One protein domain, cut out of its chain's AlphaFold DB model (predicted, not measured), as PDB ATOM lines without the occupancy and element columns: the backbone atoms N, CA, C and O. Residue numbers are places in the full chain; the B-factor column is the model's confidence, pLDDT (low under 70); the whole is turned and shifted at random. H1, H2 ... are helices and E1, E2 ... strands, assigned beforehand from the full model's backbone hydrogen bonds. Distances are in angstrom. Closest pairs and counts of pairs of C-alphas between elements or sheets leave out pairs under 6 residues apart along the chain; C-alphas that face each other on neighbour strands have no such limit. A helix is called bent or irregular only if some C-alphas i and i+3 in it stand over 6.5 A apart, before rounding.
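What this domain is: This is residues 46 to 140 of the 141 residues of an uncharacterized protein of Cohnella lubricantis (UniProt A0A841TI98). A strongly twisted antiparallel sheet of five strands, in the order E1, E2, E3, E5, E4, has two helices over one face: H1 over E2, toward one edge, and H2 over the edge strand E4, at the other. H2 is set loosely over the sheet, and its Ser 130 and His 79, in the turn between E1 and E2, mark the far ends of the domain. The printed part has 95 residues, with named elements in the order H1, E1, E2, E3, E4, E5, H2; under half of the residues are in them, and the class is mixed, helices and strands. It is compact, with a radius of gyration of the C-alphas of 12.7 A, and only just elongated, spanning 37 by 24 by 22 A.

How they stand to each other: E1, residues 70 to 76, E2, residues 84 to 89, and E3, residues 94 to 98, form a meander, each strand the antiparallel neighbour of the one before. E1 and E2 are a hairpin, with N 76 and O 84 2.8 A apart, within hydrogen-bond range. In the hairpin E2 and E3, N 97 and O 85 are 2.7 A apart. E5, residues 117 to 122, is antiparallel to E3, with N 120 and O 96 at 2.8 A. E4, residues 110 to 114, forms a hairpin with E5, with N 119 and O 112 at 2.8 A. Edge to edge, the strands' lines turn by 85 degrees. H1, residues 50 to 56, is on the sheet at a height of 8.6 A, over E2 and along the strands; its closest C-alphas to E1 are those of Ala 50 and Ala 73, 6.4 A. H2, residues 129 to 139, is on the same face at a height of 11.0 A, over E4 and along the strands; the closest C-alphas are those of Val 112 and Val 139, 7.6 A. H1 and H2 are apart. Every O i to N i+4 pair in H2 is within hydrogen-bond range, but 1 of 3 in H1, with 1 of 4 for O i to N i+3.

Where its parts are: E1 is 17.1 A long, E2 16.1 A, E5 16.0 A and H2 15.3 A from first to last C-alpha; E4 measures 13.2 A, E3 13.1 A and H1 10.1 A. H1 begins at C-alpha 50 (179.555, 200.573, 174.640) and is irregular, with C-alphas 51 and 54 7.1 A apart. H2 ends at C-alpha 139 (186.208, 210.868, 186.883). Residues 46 to 47 pair antiparallel with residues 74 to 75 of E1.

The domain as a whole: The C-alphas of His 79 and Ser 130, the two farthest apart, are 38.3 A from each other. The printed part has no cut. The links H1 to E1, residues 57 to 69, and E3 to E4 are long. The mean pLDDT of the printed part is 80.9; residues 78 to 81, 101 to 108 and 140 are under 70.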
ATOM      1  N   THR A  46     184.422 188.503 174.608       80.19
ATOM      2  CA  THR A  46     183.505 188.885 173.531       80.19
ATOM      3  C   THR A  46     183.581 190.387 173.312       80.19
ATOM      4  O   THR A  46     183.395 191.156 174.251       80.19
ATOM      5  N   SER A  47     183.847 190.829 172.081       84.56
ATOM      6  CA  SER A  47     183.751 192.253 171.742       84.56
ATOM      7  C   SER A  47     182.296 192.699 171.842       84.56
ATOM      8  O   SER A  47     181.426 192.075 171.238       84.56
ATOM      9  N   ILE A  48     182.039 193.780 172.572       86.06
ATOM     10  CA  ILE A  48     180.695 194.331 172.773       86.06
ATOM     11  C   ILE A  48     180.673 195.819 172.436       86.06
ATOM     12  O   ILE A  48     181.701 196.496 172.459       86.06
ATOM     13  N   SER A  49     179.495 196.350 172.127       83.56
ATOM     14  CA  SER A  49     179.295 197.794 172.001       83.56
ATOM     15  C   SER A  49     179.296 198.471 173.378       83.56
ATOM     16  O   SER A  49     178.855 197.898 174.375       83.56
ATOM     17  N   ALA A  50     179.678 199.751 173.432       79.75
ATOM     18  CA  ALA A  50     179.555 200.573 174.640       79.75
ATOM     19  C   ALA A  50     178.112 200.625 175.186       79.75
ATOM     20  O   ALA A  50     177.893 200.724 176.394       79.75
ATOM     21  N   SER A  51     177.112 200.510 174.305       82.81
ATOM     22  CA  SER A  51     175.699 200.446 174.694       82.81
ATOM     23  C   SER A  51     175.314 199.139 175.392       82.81
ATOM     24  O   SER A  51     174.314 199.106 176.104       82.81
ATOM     25  N   GLU A  52     176.087 198.071 175.191       84.81
ATOM     26  CA  GLU A  52     175.792 196.720 175.679       84.81
ATOM     27  C   GLU A  52     176.432 196.431 177.040       84.81
ATOM     28  O   GLU A  52     176.047 195.470 177.698       84.81
ATOM     29  N   ILE A  53     177.330 197.298 177.522       84.25
ATOM     30  CA  ILE A  53     178.074 197.119 178.781       84.25
ATOM     31  C   ILE A  53     177.139 196.860 179.968       84.25
ATOM     32  O   ILE A  53     177.357 195.939 180.752       84.25
ATOM     33  N   GLY A  54     176.062 197.644 180.088       81.81
ATOM     34  CA  GLY A  54     175.075 197.461 181.154       81.81
ATOM     35  C   GLY A  54     174.409 196.085 181.086       81.81
ATOM     36  O   GLY A  54     174.417 195.344 182.069       81.81
ATOM     37  N   SER A  55     173.893 195.707 179.911       83.69
ATOM     38  CA  SER A  55     173.240 194.410 179.698       83.69
ATOM     39  C   SER A  55     174.184 193.226 179.899       83.69
ATOM     40  O   SER A  55     173.785 192.257 180.542       83.69
ATOM     41  N   SER A  56     175.430 193.324 179.430       84.88
ATOM     42  CA  SER A  56     176.456 192.285 179.561       84.88
ATOM     43  C   SER A  56     176.855 192.033 181.014       84.88
ATOM     44  O   SER A  56     177.165 190.910 181.384       84.88
ATOM     45  N   LEU A  57     176.770 193.055 181.869       84.06
ATOM     46  CA  LEU A  57     176.989 192.924 183.311       84.06
ATOM     47  C   LEU A  57     175.701 192.591 184.083       84.06
ATOM     48  O   LEU A  57     175.696 192.612 185.314       84.06
ATOM     49  N   HIS A  58     174.575 192.327 183.410       82.88
ATOM     50  CA  HIS A  58     173.238 192.205 184.011       82.88
ATOM     51  C   HIS A  58     172.836 193.424 184.870       82.88
ATOM     52  O   HIS A  58     172.144 193.298 185.887       82.88
ATOM     53  N   TYR A  59     173.343 194.607 184.542       82.25
ATOM     54  CA  TYR A  59     173.071 195.861 185.230       82.25
ATOM     55  C   TYR A  59     171.936 196.608 184.515       82.25
ATOM     56  O   TYR A  59     171.976 196.825 183.309       82.25
ATOM     57  N   LYS A  60     170.890 196.987 185.264       78.50
ATOM     58  CA  LYS A  60     169.684 197.629 184.701       78.50
ATOM     59  C   LYS A  60     169.880 199.108 184.344       78.50
ATOM     60  O   LYS A  60     169.025 199.678 183.674       78.50
ATOM     61  N   GLY A  61     170.948 199.738 184.827       79.44
ATOM     62  CA  GLY A  61     171.268 201.127 184.508       79.44
ATOM     63  C   GLY A  61     172.189 201.254 183.295       79.44
ATOM     64  O   GLY A  61     172.610 200.268 182.691       79.44
ATOM     65  N   LYS A  62     172.544 202.495 182.959       79.06
ATOM     66  CA  LYS A  62     173.591 202.778 181.972       79.06
ATOM     67  C   LYS A  62     174.943 202.842 182.673       79.06
ATOM     68  O   LYS A  62     175.056 203.504 183.705       79.06
ATOM     69  N   ALA A  63     175.949 202.173 182.113       81.44
ATOM     70  CA  ALA A  63     177.328 202.393 182.526       81.44
ATOM     71  C   ALA A  63     177.683 203.860 182.254       81.44
ATOM     72  O   ALA A  63     177.378 204.388 181.182       81.44
ATOM     73  N   VAL A  64     178.264 204.529 183.246       84.06
ATOM     74  CA  VAL A  64     178.682 205.921 183.109       84.06
ATOM     75  C   VAL A  64     180.164 205.905 182.804       84.06
ATOM     76  O   VAL A  64     180.982 205.764 183.707       84.06
ATOM     77  N   LEU A  65     180.481 206.015 181.521       83.50
ATOM     78  CA  LEU A  65     181.850 206.102 181.043       83.50
ATOM     79  C   LEU A  65     182.234 207.567 180.798       83.50
ATOM     80  O   LEU A  65     181.353 208.383 180.499       83.50
ATOM     81  N   PRO A  66     183.525 207.906 180.918       82.44
ATOM     82  CA  PRO A  66     184.051 209.185 180.459       82.44
ATOM     83  C   PRO A  66     183.721 209.428 178.985       82.44
ATOM     84  O   PRO A  66     183.604 208.486 178.202       82.44
ATOM     85  N   ALA A  67     183.611 210.696 178.585       83.25
ATOM     86  CA  ALA A  67     183.310 211.089 177.204       83.25
ATOM     87  C   ALA A  67     184.522 210.954 176.256       83.25
ATOM     88  O   ALA A  67     184.627 211.667 175.259       83.25
ATOM     89  N   TRP A  68     185.456 210.059 176.575       86.81
ATOM     90  CA  TRP A  68     186.634 209.789 175.764       86.81
ATOM     91  C   TRP A  68     186.268 208.866 174.595       86.81
ATOM     92  O   TRP A  68     185.306 208.096 174.660       86.81
ATOM     93  N   GLY A  69     187.035 208.938 173.507       83.94
ATOM     94  CA  GLY A  69     186.844 208.040 172.369       83.94
ATOM     95  C   GLY A  69     187.093 206.593 172.790       83.94
ATOM     96  O   GLY A  69     188.181 206.281 173.257       83.94
ATOM     97  N   ILE A  70     186.094 205.722 172.649       87.06
ATOM     98  CA  ILE A  70     186.230 204.286 172.930       87.06
ATOM     99  C   ILE A  70     186.812 203.620 171.684       87.06
ATOM    100  O   ILE A  70     186.198 203.683 170.619       87.06
ATOM    101  N   GLU A  71     187.967 202.975 171.815       86.12
ATOM    102  CA  GLU A  71     188.542 202.164 170.737       86.12
ATOM    103  C   GLU A  71     187.948 200.762 170.739       86.12
ATOM    104  O   GLU A  71     187.626 200.212 169.684       86.12
ATOM    105  N   ARG A  72     187.777 200.183 171.931       85.38
ATOM    106  CA  ARG A  72     187.324 198.803 172.077       85.38
ATOM    107  C   ARG A  72     186.640 198.576 173.417       85.38
ATOM    108  O   ARG A  72     187.051 199.110 174.438       85.38
ATOM    109  N   ALA A  73     185.613 197.733 173.419       87.06
ATOM    110  CA  ALA A  73     185.023 197.197 174.638       87.06
ATOM    111  C   ALA A  73     184.911 195.673 174.525       87.06
ATOM    112  O   ALA A  73     184.458 195.144 173.508       87.06
ATOM    113  N   ALA A  74     185.352 194.965 175.557       88.06
ATOM    114  CA  ALA A  74     185.355 193.510 175.606       88.06
ATOM    115  C   ALA A  74     184.755 193.024 176.926       88.06
ATOM    116  O   ALA A  74     185.187 193.440 177.996       88.06
ATOM    117  N   LEU A  75     183.765 192.142 176.839       87.38
ATOM    118  CA  LEU A  75     183.217 191.394 177.964       87.38
ATOM    119  C   LEU A  75     184.102 190.189 178.246       87.38
ATOM    120  O   LEU A  75     184.403 189.437 177.327       87.38
ATOM    121  N   TYR A  76     184.422 189.987 179.512       82.94
ATOM    122  CA  TYR A  76     185.107 188.829 180.047       82.94
ATOM    123  C   TYR A  76     184.135 188.084 180.954       82.94
ATOM    124  O   TYR A  76     183.716 188.607 181.989       82.94
ATOM    125  N   ASP A  77     183.787 186.868 180.557       78.75
ATOM    126  CA  ASP A  77     182.994 185.933 181.352       78.75
ATOM    127  C   ASP A  77     183.651 184.559 181.238       78.75
ATOM    128  O   ASP A  77     183.470 183.839 180.258       78.75
ATOM    129  N   ASP A  78     184.509 184.235 182.201       69.75
ATOM    130  CA  ASP A  78     185.157 182.927 182.293       69.75
ATOM    131  C   ASP A  78     184.356 181.945 183.168       69.75
ATOM    132  O   ASP A  78     184.838 180.850 183.445       69.75
ATOM    133  N   HIS A  79     183.140 182.316 183.598       69.44
ATOM    134  CA  HIS A  79     182.263 181.569 184.509       69.44
ATOM    135  C   HIS A  79     182.837 181.253 185.909       69.44
ATOM    136  O   HIS A  79     182.115 180.705 186.746       69.44
ATOM    137  N   PHE A  80     184.094 181.608 186.193       64.56
ATOM    138  CA  PHE A  80     184.757 181.400 187.485       64.56
ATOM    139  C   PHE A  80     184.934 182.716 188.248       64.56
ATOM    140  O   PHE A  80     184.741 182.764 189.465       64.56
ATOM    141  N   ALA A  81     185.275 183.787 187.537       67.31
ATOM    142  CA  ALA A  81     185.332 185.150 188.023       67.31
ATOM    143  C   ALA A  81     184.003 185.875 187.771       67.31
ATOM    144  O   ALA A  81     183.176 185.486 186.945       67.31
ATOM    145  N   SER A  82     183.779 186.964 188.510       73.81
ATOM    146  CA  SER A  82     182.643 187.839 188.216       73.81
ATOM    147  C   SER A  82     182.818 188.449 186.821       73.81
ATOM    148  O   SER A  82     183.909 188.957 186.535       73.81
ATOM    149  N   PRO A  83     181.772 188.453 185.974       81.81
ATOM    150  CA  PRO A  83     181.874 189.025 184.645       81.81
ATOM    151  C   PRO A  83     182.254 190.501 184.748       81.81
ATOM    152  O   PRO A  83     181.726 191.247 185.585       81.81
ATOM    153  N   HIS A  84     183.188 190.910 183.901       86.88
ATOM    154  CA  HIS A  84     183.689 192.276 183.841       86.88
ATOM    155  C   HIS A  84     183.848 192.706 182.388       86.88
ATOM    156  O   HIS A  84     183.963 191.887 181.482       86.88
ATOM    157  N   VAL A  85     183.811 194.009 182.153       88.25
ATOM    158  CA  VAL A  85     183.996 194.588 180.827       88.25
ATOM    159  C   VAL A  85     185.236 195.455 180.857       88.25
ATOM    160  O   VAL A  85     185.291 196.397 181.638       88.25
ATOM    161  N   THR A  86     186.195 195.195 179.979       89.00
ATOM    162  CA  THR A  86     187.324 196.098 179.751       89.00
ATOM    163  C   THR A  86     186.981 197.046 178.612       89.00
ATOM    164  O   THR A  86     186.641 196.606 177.513       89.00
ATOM    165  N   VAL A  87     187.071 198.346 178.873       88.50
ATOM    166  CA  VAL A  87     186.900 199.419 177.894       88.50
ATOM    167  C   VAL A  87     188.256 200.073 177.667       88.50
ATOM    168  O   VAL A  87     188.815 200.662 178.585       88.50
ATOM    169  N   GLU A  88     188.785 199.957 176.456       88.88
ATOM    170  CA  GLU A  88     190.025 200.588 176.007       88.88
ATOM    171  C   GLU A  88     189.667 201.905 175.295       88.88
ATOM    172  O   GLU A  88     188.866 201.927 174.351       88.88
ATOM    173  N   PHE A  89     190.226 203.014 175.775       88.56
ATOM    174  CA  PHE A  89     190.006 204.353 175.234       88.56
ATOM    175  C   PHE A  89     191.175 204.797 174.346       88.56
ATOM    176  O   PHE A  89     192.317 204.387 174.535       88.56
ATOM    177  N   ALA A  90     190.905 205.717 173.419       85.88
ATOM    178  CA  ALA A  90     191.873 206.237 172.448       85.88
ATOM    179  C   ALA A  90     193.030 207.034 173.072       85.88
ATOM    180  O   ALA A  90     194.044 207.283 172.428       85.88
ATOM    181  N   ASN A  91     192.887 207.446 174.331       83.44
ATOM    182  CA  ASN A  91     193.962 208.056 175.114       83.44
ATOM    183  C   ASN A  91     194.902 207.011 175.753       83.44
ATOM    184  O   ASN A  91     195.809 207.388 176.491       83.44
ATOM    185  N   GLY A  92     194.688 205.717 175.497       83.25
ATOM    186  CA  GLY A  92     195.477 204.619 176.056       83.25
ATOM    187  C   GLY A  92     195.088 204.220 177.481       83.25
ATOM    188  O   GLY A  92     195.726 203.335 178.045       83.25
ATOM    189  N   VAL A  93     194.060 204.841 178.070       85.81
ATOM    190  CA  VAL A  93     193.502 204.418 179.361       85.81
ATOM    191  C   VAL A  93     192.598 203.210 179.136       85.81
ATOM    192  O   VAL A  93     191.771 203.207 178.223       85.81
ATOM    193  N   ALA A  94     192.717 202.199 179.989       87.69
ATOM    194  CA  ALA A  94     191.787 201.081 180.029       87.69
ATOM    195  C   ALA A  94     190.977 201.118 181.326       87.69
ATOM    196  O   ALA A  94     191.480 201.477 182.389       87.69
ATOM    197  N   VAL A  95     189.697 200.765 181.244       88.19
ATOM    198  CA  VAL A  95     188.795 200.732 182.394       88.19
ATOM    199  C   VAL A  95     188.120 199.381 182.472       88.19
ATOM    200  O   VAL A  95     187.376 198.997 181.572       88.19
ATOM    201  N   GLU A  96     188.342 198.674 183.572       88.75
ATOM    202  CA  GLU A  96     187.610 197.456 183.896       88.75
ATOM    203  C   GLU A  96     186.365 197.810 184.711       88.75
ATOM    204  O   GLU A  96     186.434 198.302 185.838       88.75
ATOM    205  N   VAL A  97     185.200 197.555 184.128       88.44
ATOM    206  CA  VAL A  97     183.893 197.771 184.735       88.44
ATOM    207  C   VAL A  97     183.366 196.441 185.244       88.44
ATOM    208  O   VAL A  97     183.162 195.506 184.469       88.44
ATOM    209  N   SER A  98     183.093 196.351 186.540       87.12
ATOM    210  CA  SER A  98     182.516 195.151 187.141       87.12
ATOM    211  C   SER A  98     181.441 195.496 188.171       87.12
ATOM    212  O   SER A  98     181.312 196.627 188.642       87.12
ATOM    213  N   LYS A  99     180.630 194.497 188.529       83.31
ATOM    214  CA  LYS A  99     179.743 194.572 189.703       83.31
ATOM    215  C   LYS A  99     180.452 194.221 191.009       83.31
ATOM    216  O   LYS A  99     179.910 194.475 192.084       83.31
ATOM    217  N   SER A 100     181.615 193.586 190.916       76.38
ATOM    218  CA  SER A 100     182.402 193.205 192.079       76.38
ATOM    219  C   SER A 100     183.044 194.445 192.697       76.38
ATOM    220  O   SER A 100     183.238 195.463 192.039       76.38
ATOM    221  N   GLN A 101     183.352 194.381 193.990       67.31
ATOM    222  CA  GLN A 101     184.157 195.410 194.655       67.31
ATOM    223  C   GLN A 101     185.653 195.084 194.630       67.31
ATOM    224  O   GLN A 101     186.455 195.903 195.071       67.31
ATOM    225  N   PHE A 102     186.008 193.886 194.169       66.62
ATOM    226  CA  PHE A 102     187.378 193.404 194.117       66.62
ATOM    227  C   PHE A 102     187.978 193.680 192.742       66.62
ATOM    228  O   PHE A 102     187.314 193.453 191.729       66.62
ATOM    229  N   ALA A 103     189.231 194.139 192.740       60.75
ATOM    230  CA  ALA A 103     190.032 194.271 191.533       60.75
ATOM    231  C   ALA A 103     190.141 192.917 190.834       60.75
ATOM    232  O   ALA A 103     190.425 191.905 191.478       60.75
ATOM    233  N   VAL A 104     189.877 192.906 189.528       63.66
ATOM    234  CA  VAL A 104     189.879 191.670 188.743       63.66
ATOM    235  C   VAL A 104     191.287 191.347 188.245       63.66
ATOM    236  O   VAL A 104     191.707 190.198 188.346       63.66
ATOM    237  N   SER A 105     192.045 192.349 187.784       63.28
ATOM    238  CA  SER A 105     193.408 192.143 187.269       63.28
ATOM    239  C   SER A 105     194.540 192.484 188.246       63.28
ATOM    240  O   SER A 105     195.683 192.119 187.983       63.28
ATOM    241  N   GLY A 106     194.255 193.153 189.373       60.31
ATOM    242  CA  GLY A 106     195.269 193.564 190.360       60.31
ATOM    243  C   GLY A 106     196.297 194.586 189.848       60.31
ATOM    244  O   GLY A 106     197.285 194.843 190.531       60.31
ATOM    245  N   ASN A 107     196.061 195.151 188.659       62.12
ATOM    246  CA  ASN A 107     196.873 196.186 188.011       62.12
ATOM    247  C   ASN A 107     196.182 197.559 188.060       62.12
ATOM    248  O   ASN A 107     196.424 198.418 187.213       62.12
ATOM    249  N   ASP A 108     195.255 197.748 188.996       64.12
ATOM    250  CA  ASP A 108     194.462 198.958 189.099       64.12
ATOM    251  C   ASP A 108     195.210 200.065 189.837       64.12
ATOM    252  O   ASP A 108     195.715 199.892 190.944       64.12
ATOM    253  N   GLU A 109     195.255 201.241 189.216       71.19
ATOM    254  CA  GLU A 109     195.913 202.402 189.807       71.19
ATOM    255  C   GLU A 109     194.965 203.172 190.730       71.19
ATOM    256  O   GLU A 109     195.373 203.741 191.746       71.19
ATOM    257  N   PHE A 110     193.671 203.179 190.396       78.38
ATOM    258  CA  PHE A 110     192.616 203.650 191.286       78.38
ATOM    259  C   PHE A 110     191.236 203.095 190.910       78.38
ATOM    260  O   PHE A 110     190.980 202.676 189.779       78.38
ATOM    261  N   VAL A 111     190.325 203.134 191.888       82.38
ATOM    262  CA  VAL A 111     188.975 202.568 191.794       82.38
ATOM    263  C   VAL A 111     187.927 203.646 192.035       82.38
ATOM    264  O   VAL A 111     187.957 204.332 193.056       82.38
ATOM    265  N   VAL A 112     186.951 203.752 191.134       84.00
ATOM    266  CA  VAL A 112     185.794 204.647 191.278       84.00
ATOM    267  C   VAL A 112     184.521 203.814 191.335       84.00
ATOM    268  O   VAL A 112     184.333 202.890 190.550       84.00
ATOM    269  N   LYS A 113     183.608 204.136 192.256       83.50
ATOM    270  CA  LYS A 113     182.285 203.501 192.337       83.50
ATOM    271  C   LYS A 113     181.228 204.488 191.862       83.50
ATOM    272  O   LYS A 113     181.035 205.529 192.484       83.50
ATOM    273  N   LYS A 114     180.519 204.164 190.777       82.12
ATOM    274  CA  LYS A 114     179.499 205.049 190.188       82.12
ATOM    275  C   LYS A 114     178.287 204.256 189.720       82.12
ATOM    276  O   LYS A 114     178.401 203.279 188.987       82.12
ATOM    277  N   GLY A 115     177.101 204.659 190.174       74.62
ATOM    278  CA  GLY A 115     175.846 203.998 189.798       74.62
ATOM    279  C   GLY A 115     175.718 202.539 190.264       74.62
ATOM    280  O   GLY A 115     174.867 201.824 189.756       74.62
ATOM    281  N   GLY A 116     176.529 202.067 191.214       79.88
ATOM    282  CA  GLY A 116     176.527 200.658 191.636       79.88
ATOM    283  C   GLY A 116     177.369 199.729 190.753       79.88
ATOM    284  O   GLY A 116     177.268 198.513 190.894       79.88
ATOM    285  N   LEU A 117     178.193 200.297 189.868       85.06
ATOM    286  CA  LEU A 117     179.303 199.616 189.207       85.06
ATOM    287  C   LEU A 117     180.629 200.120 189.781       85.06
ATOM    288  O   LEU A 117     180.736 201.274 190.215       85.06
ATOM    289  N   THR A 118     181.623 199.244 189.763       86.62
ATOM    290  CA  THR A 118     183.003 199.540 190.131       86.62
ATOM    291  C   THR A 118     183.824 199.668 188.852       86.62
ATOM    292  O   THR A 118     183.723 198.820 187.969       86.62
ATOM    293  N   TYR A 119     184.604 200.741 188.755       87.19
ATOM    294  CA  TYR A 119     185.458 201.077 187.622       87.19
ATOM    295  C   TYR A 119     186.900 201.058 188.115       87.19
ATOM    296  O   TYR A 119     187.276 201.893 188.940       87.19
ATOM    297  N   HIS A 120     187.685 200.104 187.634       87.31
ATOM    298  CA  HIS A 120     189.115 200.015 187.898       87.31
ATOM    299  C   HIS A 120     189.848 200.649 186.720       87.31
ATOM    300  O   HIS A 120     189.708 200.190 185.587       87.31
ATOM    301  N   TYR A 121     190.572 201.735 186.980       85.12
ATOM    302  CA  TYR A 121     191.323 202.452 185.955       85.12
ATOM    303  C   TYR A 121     192.739 201.893 185.877       85.12
ATOM    304  O   TYR A 121     193.448 201.812 186.882       85.12
ATOM    305  N   ILE A 122     193.128 201.522 184.663       85.94
ATOM    306  CA  ILE A 122     194.449 201.025 184.300       85.94
ATOM    307  C   ILE A 122     195.058 202.084 183.388       85.94
ATOM    308  O   ILE A 122     194.534 202.361 182.301       85.94
ATOM    309  N   LEU A 123     196.125 202.724 183.858       84.38
ATOM    310  CA  LEU A 123     196.751 203.832 183.145       84.38
ATOM    311  C   LEU A 123     197.909 203.332 182.280       84.38
ATOM    312  O   LEU A 123     198.538 202.316 182.593       84.38
ATOM    313  N   PRO A 124     198.207 204.027 181.173       81.44
ATOM    314  CA  PRO A 124     199.359 203.689 180.358       81.44
ATOM    315  C   PRO A 124     200.657 203.994 181.118       81.44
ATOM    316  O   PRO A 124     200.773 205.027 181.772       81.44
ATOM    317  N   GLU A 125     201.682 203.152 180.943       76.38
ATOM    318  CA  GLU A 125     202.985 203.245 181.640       76.38
ATOM    319  C   GLU A 125     203.703 204.604 181.510       76.38
ATOM    320  O   GLU A 125     204.661 204.878 182.230       76.38
ATOM    321  N   ARG A 126     203.292 205.449 180.557       79.62
ATOM    322  CA  ARG A 126     203.914 206.747 180.256       79.62
ATOM    323  C   ARG A 126     203.101 207.957 180.724       79.62
ATOM    324  O   ARG A 126     203.440 209.070 180.331       79.62
ATOM    325  N   MET A 127     202.043 207.761 181.509       80.62
ATOM    326  CA  MET A 127     201.240 208.870 182.031       80.62
ATOM    327  C   MET A 127     201.968 209.582 183.180       80.62
ATOM    328  O   MET A 127     202.548 208.945 184.058       80.62
ATOM    329  N   THR A 128     201.966 210.914 183.172       85.25
ATOM    330  CA  THR A 128     202.582 211.736 184.226       85.25
ATOM    331  C   THR A 128     201.666 211.869 185.442       85.25
ATOM    332  O   THR A 128     200.446 211.883 185.305       85.25
ATOM    333  N   GLU A 129     202.225 212.071 186.641       81.69
ATOM    334  CA  GLU A 129     201.431 212.273 187.871       81.69
ATOM    335  C   GLU A 129     200.414 213.422 187.756       81.69
ATOM    336  O   GLU A 129     199.314 213.338 188.303       81.69
ATOM    337  N   SER A 130     200.742 214.478 187.004       81.06
ATOM    338  CA  SER A 130     199.822 215.584 186.714       81.06
ATOM    339  C   SER A 130     198.628 215.168 185.857       81.06
ATOM    340  O   SER A 130     197.513 215.623 186.103       81.06
ATOM    341  N   GLU A 131     198.838 214.299 184.868       82.19
ATOM    342  CA  GLU A 131     197.756 213.761 184.038       82.19
ATOM    343  C   GLU A 131     196.886 212.802 184.850       82.19
ATOM    344  O   GLU A 131     195.666 212.841 184.735       82.19
ATOM    345  N   ILE A 132     197.497 212.014 185.739       81.88
ATOM    346  CA  ILE A 132     196.790 211.113 186.656       81.88
ATOM    347  C   ILE A 132     195.904 211.907 187.625       81.88
ATOM    348  O   ILE A 132     194.762 211.525 187.878       81.88
ATOM    349  N   ALA A 133     196.406 213.019 188.171       81.44
ATOM    350  CA  ALA A 133     195.634 213.891 189.054       81.44
ATOM    351  C   ALA A 133     194.447 214.538 188.322       81.44
ATOM    352  O   ALA A 133     193.325 214.482 188.822       81.44
ATOM    353  N   ALA A 134     194.676 215.065 187.115       82.81
ATOM    354  CA  ALA A 134     193.617 215.627 186.276       82.81
ATOM    355  C   ALA A 134     192.560 214.572 185.910       82.81
ATOM    356  O   ALA A 134     191.362 214.843 185.977       82.81
ATOM    357  N   LEU A 135     192.995 213.346 185.600       83.69
ATOM    358  CA  LEU A 135     192.109 212.217 185.339       83.69
ATOM    359  C   LEU A 135     191.230 211.937 186.559       83.69
ATOM    360  O   LEU A 135     190.012 211.882 186.437       83.69
ATOM    361  N   LYS A 136     191.832 211.810 187.748       81.19
ATOM    362  CA  LYS A 136     191.103 211.559 188.997       81.19
ATOM    363  C   LYS A 136     190.057 212.637 189.280       81.19
ATOM    364  O   LYS A 136     188.958 212.276 189.691       81.19
ATOM    365  N   GLU A 137     190.362 213.909 189.033       82.69
ATOM    366  CA  GLU A 137     189.388 215.003 189.161       82.69
ATOM    367  C   GLU A 137     188.251 214.904 188.132       82.69
ATOM    368  O   GLU A 137     187.098 215.152 188.470       82.69
ATOM    369  N   GLU A 138     188.535 214.494 186.893       82.00
ATOM    370  CA  GLU A 138     187.513 214.355 185.848       82.00
ATOM    371  C   GLU A 138     186.537 213.197 186.129       82.00
ATOM    372  O   GLU A 138     185.329 213.318 185.899       82.00
ATOM    373  N   VAL A 139     187.038 212.060 186.629       78.94
ATOM    374  CA  VAL A 139     186.208 210.868 186.883       78.94
ATOM    375  C   VAL A 139     185.592 210.787 188.278       78.94
ATOM    376  O   VAL A 139     184.638 210.019 188.457       78.94
ATOM    377  N   THR A 140     186.060 211.588 189.239       69.12
ATOM    378  CA  THR A 140     185.494 211.671 190.596       69.12
ATOM    379  C   THR A 140     184.625 212.933 190.716       69.12
ATOM    380  O   THR A 140     185.180 214.016 190.874       69.12
TER     381      THR A 140